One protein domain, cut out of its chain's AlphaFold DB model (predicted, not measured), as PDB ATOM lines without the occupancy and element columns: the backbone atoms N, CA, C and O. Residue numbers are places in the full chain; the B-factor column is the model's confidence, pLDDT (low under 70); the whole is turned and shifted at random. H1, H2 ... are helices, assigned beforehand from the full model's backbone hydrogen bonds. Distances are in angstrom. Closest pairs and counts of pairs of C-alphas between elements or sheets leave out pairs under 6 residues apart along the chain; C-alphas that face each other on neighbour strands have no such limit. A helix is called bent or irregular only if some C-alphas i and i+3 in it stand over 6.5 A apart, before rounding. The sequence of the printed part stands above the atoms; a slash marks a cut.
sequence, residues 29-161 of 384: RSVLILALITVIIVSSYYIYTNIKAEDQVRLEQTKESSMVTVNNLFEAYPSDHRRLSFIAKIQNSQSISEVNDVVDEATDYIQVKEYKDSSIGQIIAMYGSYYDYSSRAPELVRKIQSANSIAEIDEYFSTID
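This is residues 29 to 161 of the 384 residues of an uncharacterized protein of Methanococcus voltae (strain ATCC BAA-1334 / A3) (UniProt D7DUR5). Two long helices, H1 and H3, run the same way but overlap over only part of their lengths, making a long rod. The short H2 folds back on both where they overlap, giving an up-and-down bundle of three helices, each running against the one before it; H4 and H5 pack on the later part of H3, while residues 29 to 54 of H1 stick out as a free arm. The printed part has 133 residues with five named helices, H1 to H5 in order, and no named strand: all helix. It is extended, with a radius of gyration of the C-alphas of 26.3 A and spans of 98 by 27 by 16 A.

Start at H1, residues 29 to 73; its residues 63 to 71 touch H2, residues 82 to 92, closest at the C-alphas of Met 67 and Ile 87, 5.8 A apart. This hairpin has a shallow tilt of 7 degrees, opposite ways. H3, residues 96 to 133, is the hub, touching four helices; its residues 96 to 110 touch H1, closest at the C-alphas of Leu 59 and Ile 96, 5.7 A apart, and the two run the same way at a shallow tilt of 11 degrees. Look further along H3 for H4, residues 136 to 146: the closest C-alphas, Ile 120 and Val 141, are 5.9 A apart. H5, residues 150 to 158, touches H4 at the C-alphas of Ile 144 and Ile 153, 5.7 A apart. H1 and H4 are apart. Every O i to N i+4 pair is within hydrogen-bond range in H1, H2, H4 and H5; in H3, 29 of 34 are.

Find C-alpha 29 at (-6.013, 32.558, -87.258); H1 runs 65.0 A to C-alpha 73. H3 runs 52.0 A from C-alpha 96 at (3.083, 57.959, -49.317); it is irregular, with C-alphas 126 and 129 9.2 A apart and a kink of 90 degrees near residue 127. H5 ends at C-alpha 158, (21.598, 64.491, -14.879).

The C-alphas farthest apart, Arg 29 and Tyr 133, are 98.2 A apart. The printed part has no cut and no long link. Residue 29 alone is under pLDDT 70.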
ATOM      1  N   ARG A  29      -6.689  32.952 -88.504       67.88
ATOM      2  CA  ARG A  29      -6.013  32.558 -87.258       67.88
ATOM      3  C   ARG A  29      -4.951  33.577 -86.829       67.88
ATOM      4  O   ARG A  29      -4.895  33.913 -85.652       67.88
ATOM      5  N   SER A  30      -4.160  34.108 -87.764       71.56
ATOM      6  CA  SER A  30      -3.182  35.167 -87.471       71.56
ATOM      7  C   SER A  30      -3.846  36.478 -87.037       71.56
ATOM      8  O   SER A  30      -3.373  37.107 -86.099       71.56
ATOM      9  N   VAL A  31      -4.957  36.865 -87.673       77.44
ATOM     10  CA  VAL A  31      -5.732  38.065 -87.311       77.44
ATOM     11  C   VAL A  31      -6.380  37.915 -85.932       77.44
ATOM     12  O   VAL A  31      -6.332  38.852 -85.144       77.44
ATOM     13  N   LEU A  32      -6.917  36.735 -85.602       76.62
ATOM     14  CA  LEU A  32      -7.463  36.449 -84.269       76.62
ATOM     15  C   LEU A  32      -6.395  36.494 -83.171       76.62
ATOM     16  O   LEU A  32      -6.649  37.052 -82.111       76.62
ATOM     17  N   ILE A  33      -5.202  35.944 -83.421       81.00
ATOM     18  CA  ILE A  33      -4.083  36.016 -82.468       81.00
ATOM     19  C   ILE A  33      -3.641  37.469 -82.276       81.00
ATOM     20  O   ILE A  33      -3.444  37.897 -81.143       81.00
ATOM     21  N   LEU A  34      -3.531  38.239 -83.365       81.75
ATOM     22  CA  LEU A  34      -3.167  39.652 -83.289       81.75
ATOM     23  C   LEU A  34      -4.203  40.442 -82.482       81.75
ATOM     24  O   LEU A  34      -3.813  41.176 -81.586       81.75
ATOM     25  N   ALA A  35      -5.499  40.225 -82.744       80.81
ATOM     26  CA  ALA A  35      -6.604  40.842 -82.012       80.81
ATOM     27  C   ALA A  35      -6.592  40.483 -80.518       80.81
ATOM     28  O   ALA A  35      -6.853  41.336 -79.675       80.81
ATOM     29  N   LEU A  36      -6.253  39.236 -80.176       83.06
ATOM     30  CA  LEU A  36      -6.146  38.792 -78.788       83.06
ATOM     31  C   LEU A  36      -4.978  39.481 -78.063       83.06
ATOM     32  O   LEU A  36      -5.132  39.906 -76.922       83.06
ATOM     33  N   ILE A  37      -3.839  39.653 -78.740       83.31
ATOM     34  CA  ILE A  37      -2.683  40.391 -78.210       83.31
ATOM     35  C   ILE A  37      -3.032  41.870 -78.008       83.31
ATOM     36  O   ILE A  37      -2.720  42.417 -76.952       83.31
ATOM     37  N   THR A  38      -3.713  42.520 -78.959       80.88
ATOM     38  CA  THR A  38      -4.144  43.918 -78.783       80.88
ATOM     39  C   THR A  38      -5.131  44.071 -77.637       80.88
ATOM     40  O   THR A  38      -4.999  45.021 -76.873       80.88
ATOM     41  N   VAL A  39      -6.080  43.142 -77.468       84.88
ATOM     42  CA  VAL A  39      -7.003  43.161 -76.323       84.88
ATOM     43  C   VAL A  39      -6.229  43.043 -75.014       84.88
ATOM     44  O   VAL A  39      -6.435  43.876 -74.142       84.88
ATOM     45  N   ILE A  40      -5.286  42.102 -74.894       83.62
ATOM     46  CA  ILE A  40      -4.462  41.957 -73.683       83.62
ATOM     47  C   ILE A  40      -3.678  43.242 -73.398       83.62
ATOM     48  O   ILE A  40      -3.743  43.742 -72.282       83.62
ATOM     49  N   ILE A  41      -3.001  43.827 -74.392       83.19
ATOM     50  CA  ILE A  41      -2.224  45.066 -74.211       83.19
ATOM     51  C   ILE A  41      -3.125  46.226 -73.769       83.19
ATOM     52  O   ILE A  41      -2.774  46.949 -72.838       83.19
ATOM     53  N   VAL A  42      -4.293  46.397 -74.394       81.31
ATOM     54  CA  VAL A  42      -5.245  47.464 -74.044       81.31
ATOM     55  C   VAL A  42      -5.840  47.238 -72.654       81.31
ATOM     56  O   VAL A  42      -5.936  48.185 -71.881       81.31
ATOM     57  N   SER A  43      -6.192  45.999 -72.298       75.88
ATOM     58  CA  SER A  43      -6.690  45.649 -70.964       75.88
ATOM     59  C   SER A  43      -5.628  45.864 -69.886       75.88
ATOM     60  O   SER A  43      -5.921  46.459 -68.854       75.88
ATOM     61  N   SER A  44      -4.387  45.438 -70.131       74.44
ATOM     62  CA  SER A  44      -3.257  45.663 -69.225       74.44
ATOM     63  C   SER A  44      -2.952  47.150 -69.060       74.44
ATOM     64  O   SER A  44      -2.731  47.597 -67.938       74.44
ATOM     65  N   TYR A  45      -2.996  47.929 -70.144       79.00
ATOM     66  CA  TYR A  45      -2.835  49.382 -70.096       79.00
ATOM     67  C   TYR A  45      -3.966  50.045 -69.299       79.00
ATOM     68  O   TYR A  45      -3.687  50.857 -68.426       79.00
ATOM     69  N   TYR A  46      -5.221  49.649 -69.530       80.94
ATOM     70  CA  TYR A  46      -6.390  50.170 -68.817       80.94
ATOM     71  C   TYR A  46      -6.340  49.879 -67.307       80.94
ATOM     72  O   TYR A  46      -6.575  50.771 -66.491       80.94
ATOM     73  N   ILE A  47      -5.976  48.648 -66.927       75.75
ATOM     74  CA  ILE A  47      -5.779  48.257 -65.524       75.75
ATOM     75  C   ILE A  47      -4.641  49.073 -64.900       75.75
ATOM     76  O   ILE A  47      -4.824  49.648 -63.832       75.75
ATOM     77  N   TYR A  48      -3.499  49.193 -65.584       76.44
ATOM     78  CA  TYR A  48      -2.365  49.994 -65.115       76.44
ATOM     79  C   TYR A  48      -2.737  51.471 -64.919       76.44
ATOM     80  O   TYR A  48      -2.383  52.058 -63.900       76.44
ATOM     81  N   THR A  49      -3.478  52.076 -65.854       76.12
ATOM     82  CA  THR A  49      -3.905  53.477 -65.734       76.12
ATOM     83  C   THR A  49      -4.892  53.694 -64.593       76.12
ATOM     84  O   THR A  49      -4.789  54.710 -63.916       76.12
ATOM     85  N   ASN A  50      -5.803  52.749 -64.343       77.44
ATOM     86  CA  ASN A  50      -6.748  52.851 -63.229       77.44
ATOM     87  C   ASN A  50      -6.056  52.680 -61.873       77.44
ATOM     88  O   ASN A  50      -6.304  53.481 -60.981       77.44
ATOM     89  N   ILE A  51      -5.145  51.708 -61.736       76.56
ATOM     90  CA  ILE A  51      -4.356  51.522 -60.505       76.56
ATOM     91  C   ILE A  51      -3.497  52.763 -60.236       76.56
ATOM     92  O   ILE A  51      -3.496  53.294 -59.134       76.56
ATOM     93  N   LYS A  52      -2.823  53.291 -61.265       77.94
ATOM     94  CA  LYS A  52      -1.995  54.495 -61.130       77.94
ATOM     95  C   LYS A  52      -2.815  55.739 -60.769       77.94
ATOM     96  O   LYS A  52      -2.337  56.580 -60.012       77.94
ATOM     97  N   ALA A  53      -4.030  55.859 -61.302       78.25
ATOM     98  CA  ALA A  53      -4.950  56.929 -60.933       78.25
ATOM     99  C   ALA A  53      -5.424  56.785 -59.476       78.25
ATOM    100  O   ALA A  53      -5.465  57.777 -58.756       78.25
ATOM    101  N   GLU A  54      -5.725  55.565 -59.023       84.12
ATOM    102  CA  GLU A  54      -6.102  55.279 -57.634       84.12
ATOM    103  C   GLU A  54      -4.956  55.582 -56.653       84.12
ATOM    104  O   GLU A  54      -5.179  56.237 -55.633       84.12
ATOM    105  N   ASP A  55      -3.721  55.204 -56.992       84.62
ATOM    106  CA  ASP A  55      -2.526  55.500 -56.193       84.62
ATOM    107  C   ASP A  55      -2.245  57.009 -56.101       84.62
ATOM    108  O   ASP A  55      -1.887  57.510 -55.035       84.62
ATOM    109  N   GLN A  56      -2.457  57.762 -57.188       85.75
ATOM    110  CA  GLN A  56      -2.349  59.227 -57.163       85.75
ATOM    111  C   GLN A  56      -3.434  59.873 -56.298       85.75
ATOM    112  O   GLN A  56      -3.126  60.774 -55.523       85.75
ATOM    113  N   VAL A  57      -4.684  59.404 -56.387       89.00
ATOM    114  CA  VAL A  57      -5.773  59.901 -55.529       89.00
ATOM    115  C   VAL A  57      -5.459  59.635 -54.057       89.00
ATOM    116  O   VAL A  57      -5.607  60.531 -53.228       89.00
ATOM    117  N   ARG A  58      -4.966  58.436 -53.729       90.62
ATOM    118  CA  ARG A  58      -4.540  58.085 -52.368       90.62
ATOM    119  C   ARG A  58      -3.392  58.957 -51.870       90.62
ATOM    120  O   ARG A  58      -3.423  59.383 -50.717       90.62
ATOM    121  N   LEU A  59      -2.397  59.233 -52.713       91.44
ATOM    122  CA  LEU A  59      -1.284  60.112 -52.359       91.44
ATOM    123  C   LEU A  59      -1.774  61.527 -52.035       91.44
ATOM    124  O   LEU A  59      -1.410  62.058 -50.991       91.44
ATOM    125  N   GLU A  60      -2.619  62.118 -52.880       92.56
ATOM    126  CA  GLU A  60      -3.135  63.475 -52.655       92.56
ATOM    127  C   GLU A  60      -4.027  63.559 -51.405       92.56
ATOM    128  O   GLU A  60      -3.854  64.465 -50.591       92.56
ATOM    129  N   GLN A  61      -4.888  62.564 -51.162       93.56
ATOM    130  CA  GLN A  61      -5.652  62.472 -49.907       93.56
ATOM    131  C   GLN A  61      -4.739  62.358 -48.677       93.56
ATOM    132  O   GLN A  61      -4.992  62.986 -47.647       93.56
ATOM    133  N   THR A  62      -3.660  61.577 -48.783       94.69
ATOM    134  CA  THR A  62      -2.676  61.437 -47.701       94.69
ATOM    135  C   THR A  62      -1.959  62.761 -47.453       94.69
ATOM    136  O   THR A  62      -1.823  63.164 -46.303       94.69
ATOM    137  N   LYS A  63      -1.563  63.493 -48.503       96.62
ATOM    138  CA  LYS A  63      -0.962  64.829 -48.368       96.62
ATOM    139  C   LYS A  63      -1.893  65.801 -47.649       96.62
ATOM    140  O   LYS A  63      -1.443  66.482 -46.733       96.62
ATOM    141  N   GLU A  64      -3.170  65.864 -48.033       95.62
ATOM    142  CA  GLU A  64      -4.157  66.734 -47.375       95.62
ATOM    143  C   GLU A  64      -4.295  66.408 -45.886       95.62
ATOM    144  O   GLU A  64      -4.153  67.301 -45.047       95.62
ATOM    145  N   SER A  65      -4.486  65.128 -45.549       95.50
ATOM    146  CA  SER A  65      -4.580  64.689 -44.154       95.50
ATOM    147  C   SER A  65      -3.299  64.991 -43.373       95.50
ATOM    148  O   SER A  65      -3.371  65.492 -42.254       95.50
ATOM    149  N   SER A  66      -2.127  64.736 -43.952       96.12
ATOM    150  CA  SER A  66      -0.836  64.980 -43.306       96.12
ATOM    151  C   SER A  66      -0.550  66.467 -43.106       96.12
ATOM    152  O   SER A  66       0.000  66.845 -42.076       96.12
ATOM    153  N   MET A  67      -0.964  67.338 -44.034       96.50
ATOM    154  CA  MET A  67      -0.888  68.789 -43.834       96.50
ATOM    155  C   MET A  67      -1.776  69.242 -42.670       96.50
ATOM    156  O   MET A  67      -1.363  70.112 -41.904       96.50
ATOM    157  N   VAL A  68      -2.972  68.662 -42.507       96.31
ATOM    158  CA  VAL A  68      -3.826  68.921 -41.334       96.31
ATOM    159  C   VAL A  68      -3.136  68.444 -40.058       96.31
ATOM    160  O   VAL A  68      -3.034  69.219 -39.114       96.31
ATOM    161  N   THR A  69      -2.578  67.231 -40.045       95.38
ATOM    162  CA  THR A  69      -1.812  66.713 -38.901       95.38
ATOM    163  C   THR A  69      -0.657  67.640 -38.526       95.38
ATOM    164  O   THR A  69      -0.537  68.020 -37.366       95.38
ATOM    165  N   VAL A  70       0.154  68.074 -39.496       96.00
ATOM    166  CA  VAL A  70       1.253  69.021 -39.251       96.00
ATOM    167  C   VAL A  70       0.731  70.366 -38.753       96.00
ATOM    168  O   VAL A  70       1.326  70.948 -37.857       96.00
ATOM    169  N   ASN A  71      -0.384  70.882 -39.270       94.69
ATOM    170  CA  ASN A  71      -0.960  72.112 -38.726       94.69
ATOM    171  C   ASN A  71      -1.381  71.946 -37.261       94.69
ATOM    172  O   ASN A  71      -1.074  72.825 -36.458       94.69
ATOM    173  N   ASN A  72      -2.002  70.815 -36.920       95.19
ATOM    174  CA  ASN A  72      -2.435  70.507 -35.559       95.19
ATOM    175  C   ASN A  72      -1.238  70.364 -34.602       95.19
ATOM    176  O   ASN A  72      -1.256  70.927 -33.513       95.19
ATOM    177  N   LEU A  73      -0.156  69.696 -35.027       95.50
ATOM    178  CA  LEU A  73       1.089  69.580 -34.247       95.50
ATOM    179  C   LEU A  73       1.701  70.949 -33.895       95.50
ATOM    180  O   LEU A  73       2.385  71.090 -32.886       95.50
ATOM    181  N   PHE A  74       1.459  71.970 -34.718       96.12
ATOM    182  CA  PHE A  74       1.990  73.320 -34.532       96.12
ATOM    183  C   PHE A  74       0.977  74.297 -33.908       96.12
ATOM    184  O   PHE A  74       1.265  75.494 -33.851       96.12
ATOM    185  N   GLU A  75      -0.181  73.841 -33.418       94.00
ATOM    186  CA  GLU A  75      -1.183  74.716 -32.779       94.00
ATOM    187  C   GLU A  75      -0.622  75.466 -31.566       94.00
ATOM    188  O   GLU A  75      -0.876  76.660 -31.409       94.00
ATOM    189  N   ALA A  76       0.203  74.796 -30.755       90.62
ATOM    190  CA  ALA A  76       0.903  75.411 -29.626       90.62
ATOM    191  C   ALA A  76       2.034  76.368 -30.063       90.62
ATOM    192  O   ALA A  76       2.481  77.205 -29.279       90.62
ATOM    193  N   TYR A  77       2.473  76.291 -31.325       92.62
ATOM    194  CA  TYR A  77       3.614  77.028 -31.876       92.62
ATOM    195  C   TYR A  77       3.284  77.711 -33.220       92.62
ATOM    196  O   TYR A  77       3.975  77.493 -34.223       92.62
ATOM    197  N   PRO A  78       2.265  78.590 -33.278       90.31
ATOM    198  CA  PRO A  78       1.724  79.105 -34.539       90.31
ATOM    199  C   PRO A  78       2.711  79.982 -35.327       90.31
ATOM    200  O   PRO A  78       2.565  80.143 -36.541       90.31
ATOM    201  N   SER A  79       3.709  80.552 -34.646       91.69
ATOM    202  CA  SER A  79       4.746  81.411 -35.230       91.69
ATOM    203  C   SER A  79       5.987  80.649 -35.710       91.69
ATOM    204  O   SER A  79       6.900  81.272 -36.247       91.69
ATOM    205  N   ASP A  80       6.059  79.328 -35.526       91.75
ATOM    206  CA  ASP A  80       7.233  78.552 -35.931       91.75
ATOM    207  C   ASP A  80       7.285  78.373 -37.460       91.75
ATOM    208  O   ASP A  80       6.444  77.719 -38.084       91.75
ATOM    209  N   HIS A  81       8.317  78.948 -38.082       91.75
ATOM    210  CA  HIS A  81       8.511  78.912 -39.531       91.75
ATOM    211  C   HIS A  81       8.753  77.499 -40.090       91.75
ATOM    212  O   HIS A  81       8.505  77.272 -41.278       91.75
ATOM    213  N   ARG A  82       9.185  76.531 -39.265       93.81
ATOM    214  CA  ARG A  82       9.405  75.136 -39.693       93.81
ATOM    215  C   ARG A  82       8.111  74.473 -40.158       93.81
ATOM    216  O   ARG A  82       8.171  73.649 -41.067       93.81
ATOM    217  N   ARG A  83       6.946  74.904 -39.651       95.69
ATOM    218  CA  ARG A  83       5.626  74.438 -40.111       95.69
ATOM    219  C   ARG A  83       5.484  74.541 -41.628       95.69
ATOM    220  O   ARG A  83       5.115  73.578 -42.292       95.69
ATOM    221  N   LEU A  84       5.817  75.707 -42.188       94.00
ATOM    222  CA  LEU A  84       5.716  75.952 -43.630       94.00
ATOM    223  C   LEU A  84       6.692  75.074 -44.421       94.00
ATOM    224  O   LEU A  84       6.364  74.632 -45.520       94.00
ATOM    225  N   SER A  85       7.868  74.787 -43.855       95.50
ATOM    226  CA  SER A  85       8.844  73.885 -44.468       95.50
ATOM    227  C   SER A  85       8.325  72.447 -44.537       95.50
ATOM    228  O   SER A  85       8.431  71.830 -45.596       95.50
ATOM    229  N   PHE A  86       7.712  71.935 -43.468       97.38
ATOM    230  CA  PHE A  86       7.108  70.598 -43.460       97.38
ATOM    231  C   PHE A  86       5.922  70.492 -44.427       97.38
ATOM    232  O   PHE A  86       5.861  69.547 -45.210       97.38
ATOM    233  N   ILE A  87       5.045  71.501 -44.471       95.69
ATOM    234  CA  ILE A  87       3.941  71.556 -45.446       95.69
ATOM    235  C   ILE A  87       4.477  71.527 -46.884       95.69
ATOM    236  O   ILE A  87       3.999  70.747 -47.705       95.69
ATOM    237  N   ALA A  88       5.507  72.324 -47.188       95.50
ATOM    238  CA  ALA A  88       6.120  72.332 -48.513       95.50
ATOM    239  C   ALA A  88       6.771  70.982 -48.867       95.50
ATOM    240  O   ALA A  88       6.682  70.539 -50.014       95.50
ATOM    241  N   LYS A  89       7.407  70.297 -47.904       96.81
ATOM    242  CA  LYS A  89       7.949  68.942 -48.099       96.81
ATOM    243  C   LYS A  89       6.833  67.928 -48.409       96.81
ATOM    244  O   LYS A  89       6.971  67.170 -49.368       96.81
ATOM    245  N   ILE A  90       5.709  67.969 -47.686       96.25
ATOM    246  CA  ILE A  90       4.539  67.101 -47.936       96.25
ATOM    247  C   ILE A  90       3.973  67.337 -49.342       96.25
ATOM    248  O   ILE A  90       3.754  66.386 -50.091       96.25
ATOM    249  N   GLN A  91       3.787  68.598 -49.742       94.12
ATOM    250  CA  GLN A  91       3.261  68.944 -51.070       94.12
ATOM    251  C   GLN A  91       4.137  68.395 -52.206       94.12
ATOM    252  O   GLN A  91       3.620  67.867 -53.194       94.12
ATOM    253  N   ASN A  92       5.461  68.473 -52.037       95.19
ATOM    254  CA  ASN A  92       6.444  68.030 -53.027       95.19
ATOM    255  C   ASN A  92       6.739  66.519 -52.997       95.19
ATOM    256  O   ASN A  92       7.420  66.027 -53.900       95.19
ATOM    257  N   SER A  93       6.233  65.784 -52.001       95.31
ATOM    258  CA  SER A  93       6.459  64.342 -51.858       95.31
ATOM    259  C   SER A  93       5.843  63.557 -53.023       95.31
ATOM    260  O   SER A  93       4.734  63.853 -53.485       95.31
ATOM    261  N   GLN A  94       6.568  62.547 -53.502       93.00
ATOM    262  CA  GLN A  94       6.204  61.715 -54.656       93.00
ATOM    263  C   GLN A  94       5.641  60.348 -54.253       93.00
ATOM    264  O   GLN A  94       5.152  59.604 -55.103       93.00
ATOM    265  N   SER A  95       5.692  60.008 -52.965       93.00
ATOM    266  CA  SER A  95       5.169  58.753 -52.434       93.00
ATOM    267  C   SER A  95       4.546  58.932 -51.051       93.00
ATOM    268  O   SER A  95       4.851  59.883 -50.336       93.00
ATOM    269  N   ILE A  96       3.681  57.990 -50.661       91.69
ATOM    270  CA  ILE A  96       3.083  57.959 -49.317       91.69
ATOM    271  C   ILE A  96       4.169  57.781 -48.244       91.69
ATOM    272  O   ILE A  96       4.062  58.366 -47.175       91.69
ATOM    273  N   SER A  97       5.230  57.020 -48.542       94.44
ATOM    274  CA  SER A  97       6.360  56.838 -47.621       94.44
ATOM    275  C   SER A  97       7.044  58.166 -47.316       94.44
ATOM    276  O   SER A  97       7.205  58.497 -46.155       94.44
ATOM    277  N   GLU A  98       7.357  58.962 -48.344       95.62
ATOM    278  CA  GLU A  98       7.970  60.285 -48.154       95.62
ATOM    279  C   GLU A  98       7.064  61.225 -47.350       95.62
ATOM    280  O   GLU A  98       7.546  61.966 -46.500       95.62
ATOM    281  N   VAL A  99       5.745  61.178 -47.582       95.12
ATOM    282  CA  VAL A  99       4.789  61.959 -46.784       95.12
ATOM    283  C   VAL A  99       4.852  61.549 -45.311       95.12
ATOM    284  O   VAL A  99       4.888  62.425 -44.450       95.12
ATOM    285  N   ASN A 100       4.880  60.246 -45.022       95.56
ATOM    286  CA  ASN A 100       4.955  59.739 -43.653       95.56
ATOM    287  C   ASN A 100       6.289  60.102 -42.987       95.56
ATOM    288  O   ASN A 100       6.266  60.624 -41.881       95.56
ATOM    289  N   ASP A 101       7.418  59.952 -43.687       97.44
ATOM    290  CA  ASP A 101       8.743  60.318 -43.169       97.44
ATOM    291  C   ASP A 101       8.800  61.805 -42.765       97.44
ATOM    292  O   ASP A 101       9.397  62.173 -41.754       97.44
ATOM    293  N   VAL A 102       8.143  62.683 -43.535       97.00
ATOM    294  CA  VAL A 102       8.055  64.119 -43.222       97.00
ATOM    295  C   VAL A 102       7.153  64.387 -42.012       97.00
ATOM    296  O   VAL A 102       7.441  65.297 -41.232       97.00
ATOM    297  N   VAL A 103       6.060  63.634 -41.853       96.38
ATOM    298  CA  VAL A 103       5.181  63.733 -40.675       96.38
ATOM    299  C   VAL A 103       5.901  63.246 -39.419       96.38
ATOM    300  O   VAL A 103       5.789  63.896 -38.378       96.38
ATOM    301  N   ASP A 104       6.680  62.172 -39.517       96.75
ATOM    302  CA  ASP A 104       7.497  61.655 -38.419       96.75
ATOM    303  C   ASP A 104       8.586  62.674 -38.034       96.75
ATOM    304  O   ASP A 104       8.685  63.050 -36.867       96.75
ATOM    305  N   GLU A 105       9.299  63.258 -39.011       96.19
ATOM    306  CA  GLU A 105      10.279  64.338 -38.770       96.19
ATOM    307  C   GLU A 105       9.636  65.556 -38.075       96.19
ATOM    308  O   GLU A 105      10.233  66.175 -37.187       96.19
ATOM    309  N   ALA A 106       8.412  65.925 -38.474       96.00
ATOM    310  CA  ALA A 106       7.666  67.016 -37.849       96.00
ATOM    311  C   ALA A 106       7.233  66.673 -36.414       96.00
ATOM    312  O   ALA A 106       7.290  67.539 -35.538       96.00
ATOM    313  N   THR A 107       6.832  65.423 -36.177       95.62
ATOM    314  CA  THR A 107       6.433  64.913 -34.859       95.62
ATOM    315  C   THR A 107       7.618  64.925 -33.899       95.62
ATOM    316  O   THR A 107       7.519  65.526 -32.830       95.62
ATOM    317  N   ASP A 108       8.760  64.366 -34.304       95.06
ATOM    318  CA  ASP A 108       9.990  64.351 -33.506       95.06
ATOM    319  C   ASP A 108      10.453  65.773 -33.167       95.06
ATOM    320  O   ASP A 108      10.824  66.076 -32.029       95.06
ATOM    321  N   TYR A 109      10.385  66.687 -34.141       95.19
ATOM    322  CA  TYR A 109      10.731  68.090 -33.928       95.19
ATOM    323  C   TYR A 109       9.862  68.753 -32.851       95.19
ATOM    324  O   TYR A 109      10.395  69.451 -31.982       95.19
ATOM    325  N   ILE A 110       8.540  68.554 -32.904       95.31
ATOM    326  CA  ILE A 110       7.614  69.124 -31.919       95.31
ATOM    327  C   ILE A 110       7.812  68.482 -30.548       95.31
ATOM    328  O   ILE A 110       7.905  69.218 -29.569       95.31
ATOM    329  N   GLN A 111       7.994  67.163 -30.469       94.62
ATOM    330  CA  GLN A 111       8.271  66.480 -29.201       94.62
ATOM    331  C   GLN A 111       9.521  67.032 -28.509       94.62
ATOM    332  O   GLN A 111       9.488  67.343 -27.319       94.62
ATOM    333  N   VAL A 112      10.620  67.221 -29.249       94.56
ATOM    334  CA  VAL A 112      11.839  67.838 -28.698       94.56
ATOM    335  C   VAL A 112      11.553  69.264 -28.214       94.56
ATOM    336  O   VAL A 112      12.053  69.667 -27.164       94.56
ATOM    337  N   LYS A 113      10.754  70.042 -28.952       94.75
ATOM    338  CA  LYS A 113      10.415  71.427 -28.596       94.75
ATOM    339  C   LYS A 113       9.573  71.513 -27.318       94.75
ATOM    340  O   LYS A 113       9.929  72.270 -26.420       94.75
ATOM    341  N   GLU A 114       8.527  70.701 -27.204       94.38
ATOM    342  CA  GLU A 114       7.700  70.608 -25.994       94.38
ATOM    343  C   GLU A 114       8.534  70.173 -24.787       94.38
ATOM    344  O   GLU A 114       8.419  70.740 -23.695       94.38
ATOM    345  N   TYR A 115       9.436  69.208 -24.991       95.00
ATOM    346  CA  TYR A 115      10.332  68.747 -23.941       95.00
ATOM    347  C   TYR A 115      11.281  69.852 -23.464       95.00
ATOM    348  O   TYR A 115      11.495  69.986 -22.258       95.00
ATOM    349  N   LYS A 116      11.803  70.691 -24.375       94.94
ATOM    350  CA  LYS A 116      12.607  71.875 -24.016       94.94
ATOM    351  C   LYS A 116      11.822  72.855 -23.155       94.94
ATOM    352  O   LYS A 116      12.338  73.287 -22.129       94.94
ATOM    353  N   ASP A 117      10.601  73.202 -23.550       94.12
ATOM    354  CA  ASP A 117       9.791  74.181 -22.820       94.12
ATOM    355  C   ASP A 117       9.436  73.670 -21.417       94.12
ATOM    356  O   ASP A 117       9.615  74.388 -20.429       94.12
ATOM    357  N   SER A 118       9.023  72.400 -21.312       94.38
ATOM    358  CA  SER A 118       8.770  71.733 -20.029       94.38
ATOM    359  C   SER A 118      10.017  71.723 -19.142       94.38
ATOM    360  O   SER A 118       9.968  72.107 -17.975       94.38
ATOM    361  N   SER A 119      11.159  71.355 -19.719       93.12
ATOM    362  CA  SER A 119      12.457  71.320 -19.046       93.12
ATOM    363  C   SER A 119      12.885  72.685 -18.505       93.12
ATOM    364  O   SER A 119      13.269  72.816 -17.343       93.12
ATOM    365  N   ILE A 120      12.784  73.730 -19.327       93.44
ATOM    366  CA  ILE A 120      13.100  75.104 -18.922       93.44
ATOM    367  C   ILE A 120      12.166  75.544 -17.791       93.44
ATOM    368  O   ILE A 120      12.633  76.104 -16.798       93.44
ATOM    369  N   GLY A 121      10.869  75.238 -17.898       92.50
ATOM    370  CA  GLY A 121       9.895  75.499 -16.841       92.50
ATOM    371  C   GLY A 121      10.259  74.816 -15.520       92.50
ATOM    372  O   GLY A 121      10.216  75.455 -14.469       92.50
ATOM    373  N   GLN A 122      10.691  73.553 -15.568       89.88
ATOM    374  CA  GLN A 122      11.152  72.817 -14.387       89.88
ATOM    375  C   GLN A 122      12.397  73.453 -13.762       89.88
ATOM    376  O   GLN A 122      12.447  73.606 -12.546       89.88
ATOM    377  N   ILE A 123      13.382  73.876 -14.560       88.31
ATOM    378  CA  ILE A 123      14.583  74.560 -14.052       88.31
ATOM    379  C   ILE A 123      14.207  75.861 -13.351       88.31
ATOM    380  O   ILE A 123      14.607  76.077 -12.210       88.31
ATOM    381  N   ILE A 124      13.402  76.705 -13.995       88.38
ATOM    382  CA  ILE A 124      12.956  77.970 -13.401       88.38
ATOM    383  C   ILE A 124      12.205  77.703 -12.090       88.38
ATOM    384  O   ILE A 124      12.454  78.380 -11.095       88.38
ATOM    385  N   ALA A 125      11.344  76.684 -12.052       85.81
ATOM    386  CA  ALA A 125      10.609  76.311 -10.847       85.81
ATOM    387  C   ALA A 125      11.520  75.783  -9.723       85.81
ATOM    388  O   ALA A 125      11.318  76.139  -8.566       85.81
ATOM    389  N   MET A 126      12.527  74.964 -10.047       82.69
ATOM    390  CA  MET A 126      13.461  74.408  -9.061       82.69
ATOM    391  C   MET A 126      14.373  75.476  -8.448       82.69
ATOM    392  O   MET A 126      14.659  75.410  -7.255       82.69
ATOM    393  N   TYR A 127      14.814  76.461  -9.238       81.12
ATOM    394  CA  TYR A 127      15.611  77.586  -8.733       81.12
ATOM    395  C   TYR A 127      14.759  78.668  -8.052       81.12
ATOM    396  O   TYR A 127      15.234  79.345  -7.139       81.12
ATOM    397  N   GLY A 128      13.509  78.856  -8.481       81.75
ATOM    398  CA  GLY A 128      12.595  79.845  -7.914       81.75
ATOM    399  C   GLY A 128      13.179  81.262  -7.936       81.75
ATOM    400  O   GLY A 128      13.706  81.720  -8.951       81.75
ATOM    401  N   SER A 129      13.129  81.955  -6.795       78.00
ATOM    402  CA  SER A 129      13.677  83.312  -6.635       78.00
ATOM    403  C   SER A 129      15.204  83.397  -6.761       78.00
ATOM    404  O   SER A 129      15.742  84.501  -6.831       78.00
ATOM    405  N   TYR A 130      15.908  82.261  -6.800       77.25
ATOM    406  CA  TYR A 130      17.369  82.193  -6.910       77.25
ATOM    407  C   TYR A 130      17.871  82.060  -8.346       77.25
ATOM    408  O   TYR A 130      19.082  82.062  -8.560       77.25
ATOM    409  N   TYR A 131      16.969  81.964  -9.328       83.38
ATOM    410  CA  TYR A 131      17.334  81.776 -10.732       83.38
ATOM    411  C   TYR A 131      18.325  82.843 -11.223       83.38
ATOM    412  O   TYR A 131      19.376  82.498 -11.759       83.38
ATOM    413  N   ASP A 132      18.047  84.120 -10.951       80.69
ATOM    414  CA  ASP A 132      18.888  85.244 -11.393       80.69
ATOM    415  C   ASP A 132      20.222  85.352 -10.634       80.69
ATOM    416  O   ASP A 132      21.150  86.020 -11.091       80.69
ATOM    417  N   TYR A 133      20.335  84.691  -9.480       75.06
ATOM    418  CA  TYR A 133      21.553  84.675  -8.669       75.06
ATOM    419  C   TYR A 133      22.478  83.499  -9.013       75.06
ATOM    420  O   TYR A 133      23.634  83.485  -8.588       75.06
ATOM    421  N   SER A 134      22.004  82.523  -9.798       78.88
ATOM    422  CA  SER A 134      22.832  81.439 -10.327       78.88
ATOM    423  C   SER A 134      23.397  81.818 -11.694       78.88
ATOM    424  O   SER A 134      22.659  82.114 -12.629       78.88
ATOM    425  N   SER A 135      24.719  81.744 -11.862       80.62
ATOM    426  CA  SER A 135      25.353  81.891 -13.182       80.62
ATOM    427  C   SER A 135      25.123  80.675 -14.089       80.62
ATOM    428  O   SER A 135      25.178  80.796 -15.314       80.62
ATOM    429  N   ARG A 136      24.832  79.509 -13.503       83.44
ATOM    430  CA  ARG A 136      24.616  78.246 -14.215       83.44
ATOM    431  C   ARG A 136      23.188  78.061 -14.711       83.44
ATOM    432  O   ARG A 136      23.016  77.485 -15.783       83.44
ATOM    433  N   ALA A 137      22.176  78.547 -13.989       87.00
ATOM    434  CA  ALA A 137      20.781  78.349 -14.390       87.00
ATOM    435  C   ALA A 137      20.466  78.963 -15.778       87.00
ATOM    436  O   ALA A 137      19.948  78.240 -16.635       87.00
ATOM    437  N   PRO A 138      20.876  80.210 -16.094       89.00
ATOM    438  CA  PRO A 138      20.729  80.761 -17.442       89.00
ATOM    439  C   PRO A 138      21.575  80.034 -18.497       89.00
ATOM    440  O   PRO A 138      21.149  79.876 -19.643       89.00
ATOM    441  N   GLU A 139      22.775  79.569 -18.132       90.00
ATOM    442  CA  GLU A 139      23.636  78.801 -19.039       90.00
ATOM    443  C   GLU A 139      22.977  77.475 -19.445       90.00
ATOM    444  O   GLU A 139      23.008  77.091 -20.617       90.00
ATOM    445  N   LEU A 140      22.350  76.800 -18.486       90.12
ATOM    446  CA  LEU A 140      21.631  75.551 -18.686       90.12
ATOM    447  C   LEU A 140      20.400  75.745 -19.577       90.12
ATOM    448  O   LEU A 140      20.217  74.990 -20.531       90.12
ATOM    449  N   VAL A 141      19.607  76.793 -19.335       93.12
ATOM    450  CA  VAL A 141      18.477  77.150 -20.209       93.12
ATOM    451  C   VAL A 141      18.957  77.356 -21.646       93.12
ATOM    452  O   VAL A 141      18.363  76.817 -22.579       93.12
ATOM    453  N   ARG A 142      20.086  78.047 -21.844       92.75
ATOM    454  CA  ARG A 142      20.682  78.242 -23.176       92.75
ATOM    455  C   ARG A 142      21.122  76.922 -23.825       92.75
ATOM    456  O   ARG A 142      20.926  76.744 -25.031       92.75
ATOM    457  N   LYS A 143      21.714  76.004 -23.053       93.19
ATOM    458  CA  LYS A 143      22.102  74.661 -23.525       93.19
ATOM    459  C   LYS A 143      20.879  73.855 -23.967       93.19
ATOM    460  O   LYS A 143      20.869  73.354 -25.085       93.19
ATOM    461  N   ILE A 144      19.815  73.839 -23.165       93.38
ATOM    462  CA  ILE A 144      18.559  73.140 -23.482       93.38
ATOM    463  C   ILE A 144      17.879  73.739 -24.714       93.38
ATOM    464  O   ILE A 144      17.469  73.003 -25.609       93.38
ATOM    465  N   GLN A 145      17.824  75.069 -24.831       92.69
ATOM    466  CA  GLN A 145      17.293  75.728 -26.031       92.69
ATOM    467  C   GLN A 145      18.044  75.302 -27.303       92.69
ATOM    468  O   GLN A 145      17.422  75.130 -28.356       92.69
ATOM    469  N   SER A 146      19.355  75.070 -27.192       92.31
ATOM    470  CA  SER A 146      20.234  74.683 -28.303       92.31
ATOM    471  C   SER A 146      20.287  73.173 -28.572       92.31
ATOM    472  O   SER A 146      20.838  72.776 -29.596       92.31
ATOM    473  N   ALA A 147      19.723  72.340 -27.693       93.38
ATOM    474  CA  ALA A 147      19.797  70.885 -27.799       93.38
ATOM    475  C   ALA A 147      19.066  70.355 -29.043       93.38
ATOM    476  O   ALA A 147      18.047  70.909 -29.460       93.38
ATOM    477  N   ASN A 148      19.546  69.263 -29.631       91.12
ATOM    478  CA  ASN A 148      18.942  68.678 -30.834       91.12
ATOM    479  C   ASN A 148      18.087  67.440 -30.547       91.12
ATOM    480  O   ASN A 148      17.374  66.979 -31.434       91.12
ATOM    481  N   SER A 149      18.149  66.896 -29.331       92.75
ATOM    482  CA  SER A 149      17.417  65.687 -28.948       92.75
ATOM    483  C   SER A 149      17.009  65.712 -27.479       92.75
ATOM    484  O   SER A 149      17.597  66.436 -26.676       92.75
ATOM    485  N   ILE A 150      16.030  64.876 -27.126       93.19
ATOM    486  CA  ILE A 150      15.618  64.646 -25.734       93.19
ATOM    487  C   ILE A 150      16.785  64.083 -24.907       93.19
ATOM    488  O   ILE A 150      17.041  64.569 -23.814       93.19
ATOM    489  N   ALA A 151      17.559  63.145 -25.463       93.50
ATOM    490  CA  ALA A 151      18.692  62.533 -24.763       93.50
ATOM    491  C   ALA A 151      19.768  63.553 -24.346       93.50
ATOM    492  O   ALA A 151      20.327  63.454 -23.258       93.50
ATOM    493  N   GLU A 152      20.033  64.555 -25.189       93.38
ATOM    494  CA  GLU A 152      20.966  65.643 -24.865       93.38
ATOM    495  C   GLU A 152      20.432  66.523 -23.718       93.38
ATOM    496  O   GLU A 152      21.187  66.955 -22.850       93.38
ATOM    497  N   ILE A 153      19.116  66.760 -23.683       92.25
ATOM    498  CA  ILE A 153      18.461  67.512 -22.603       92.25
ATOM    499  C   ILE A 153      18.558  66.734 -21.285       92.25
ATOM    500  O   ILE A 153      18.921  67.316 -20.263       92.25
ATOM    501  N   ASP A 154      18.308  65.425 -21.312       91.75
ATOM    502  CA  ASP A 154      18.402  64.555 -20.134       91.75
ATOM    503  C   ASP A 154      19.827  64.491 -19.570       91.75
ATOM    504  O   ASP A 154      20.019  64.529 -18.352       91.75
ATOM    505  N   GLU A 155      20.841  64.458 -20.441       92.81
ATOM    506  CA  GLU A 155      22.241  64.539 -20.026       92.81
ATOM    507  C   GLU A 155      22.503  65.845 -19.266       92.81
ATOM    508  O   GLU A 155      23.055  65.812 -18.160       92.81
ATOM    509  N   TYR A 156      22.024  66.982 -19.787       89.06
ATOM    510  CA  TYR A 156      22.140  68.258 -19.087       89.06
ATOM    511  C   TYR A 156      21.466  68.231 -17.714       89.06
ATOM    512  O   TYR A 156      22.082  68.716 -16.768       89.06
ATOM    513  N   PHE A 157      20.286  67.615 -17.565       82.25
ATOM    514  CA  PHE A 157      19.621  67.468 -16.261       82.25
ATOM    515  C   PHE A 157      20.382  66.595 -15.270       82.25
ATOM    516  O   PHE A 157      20.468  66.933 -14.090       82.25
ATOM    517  N   SER A 158      20.937  65.479 -15.739       82.38
ATOM    518  CA  SER A 158      21.598  64.491 -14.879       82.38
ATOM    519  C   SER A 158      22.840  65.030 -14.160       82.38
ATOM    520  O   SER A 158      23.249  64.496 -13.131       82.38
ATOM    521  N   THR A 159      23.433  66.101 -14.688       78.94
ATOM    522  CA  THR A 159      24.659  66.710 -14.155       78.94
ATOM    523  C   THR A 159      24.409  67.805 -13.116       78.94
ATOM    524  O   THR A 159      25.370  68.371 -12.588       78.94
ATOM    525  N   ILE A 160      23.147  68.127 -12.818       80.19
ATOM    526  CA  ILE A 160      22.799  69.287 -11.996       80.19
ATOM    527  C   ILE A 160      22.645  68.885 -10.533       80.19
ATOM    528  O   ILE A 160      21.813  68.050 -10.185       80.19
ATOM    529  N   ASP A 161      23.370  69.583  -9.663       83.06
ATOM    530  CA  ASP A 161      23.113  69.593  -8.224       83.06
ATOM    531  C   ASP A 161      22.606  70.977  -7.799       83.06
ATOM    532  O   ASP A 161      23.348  71.833  -7.314       83.06
TER     533      ASP A 161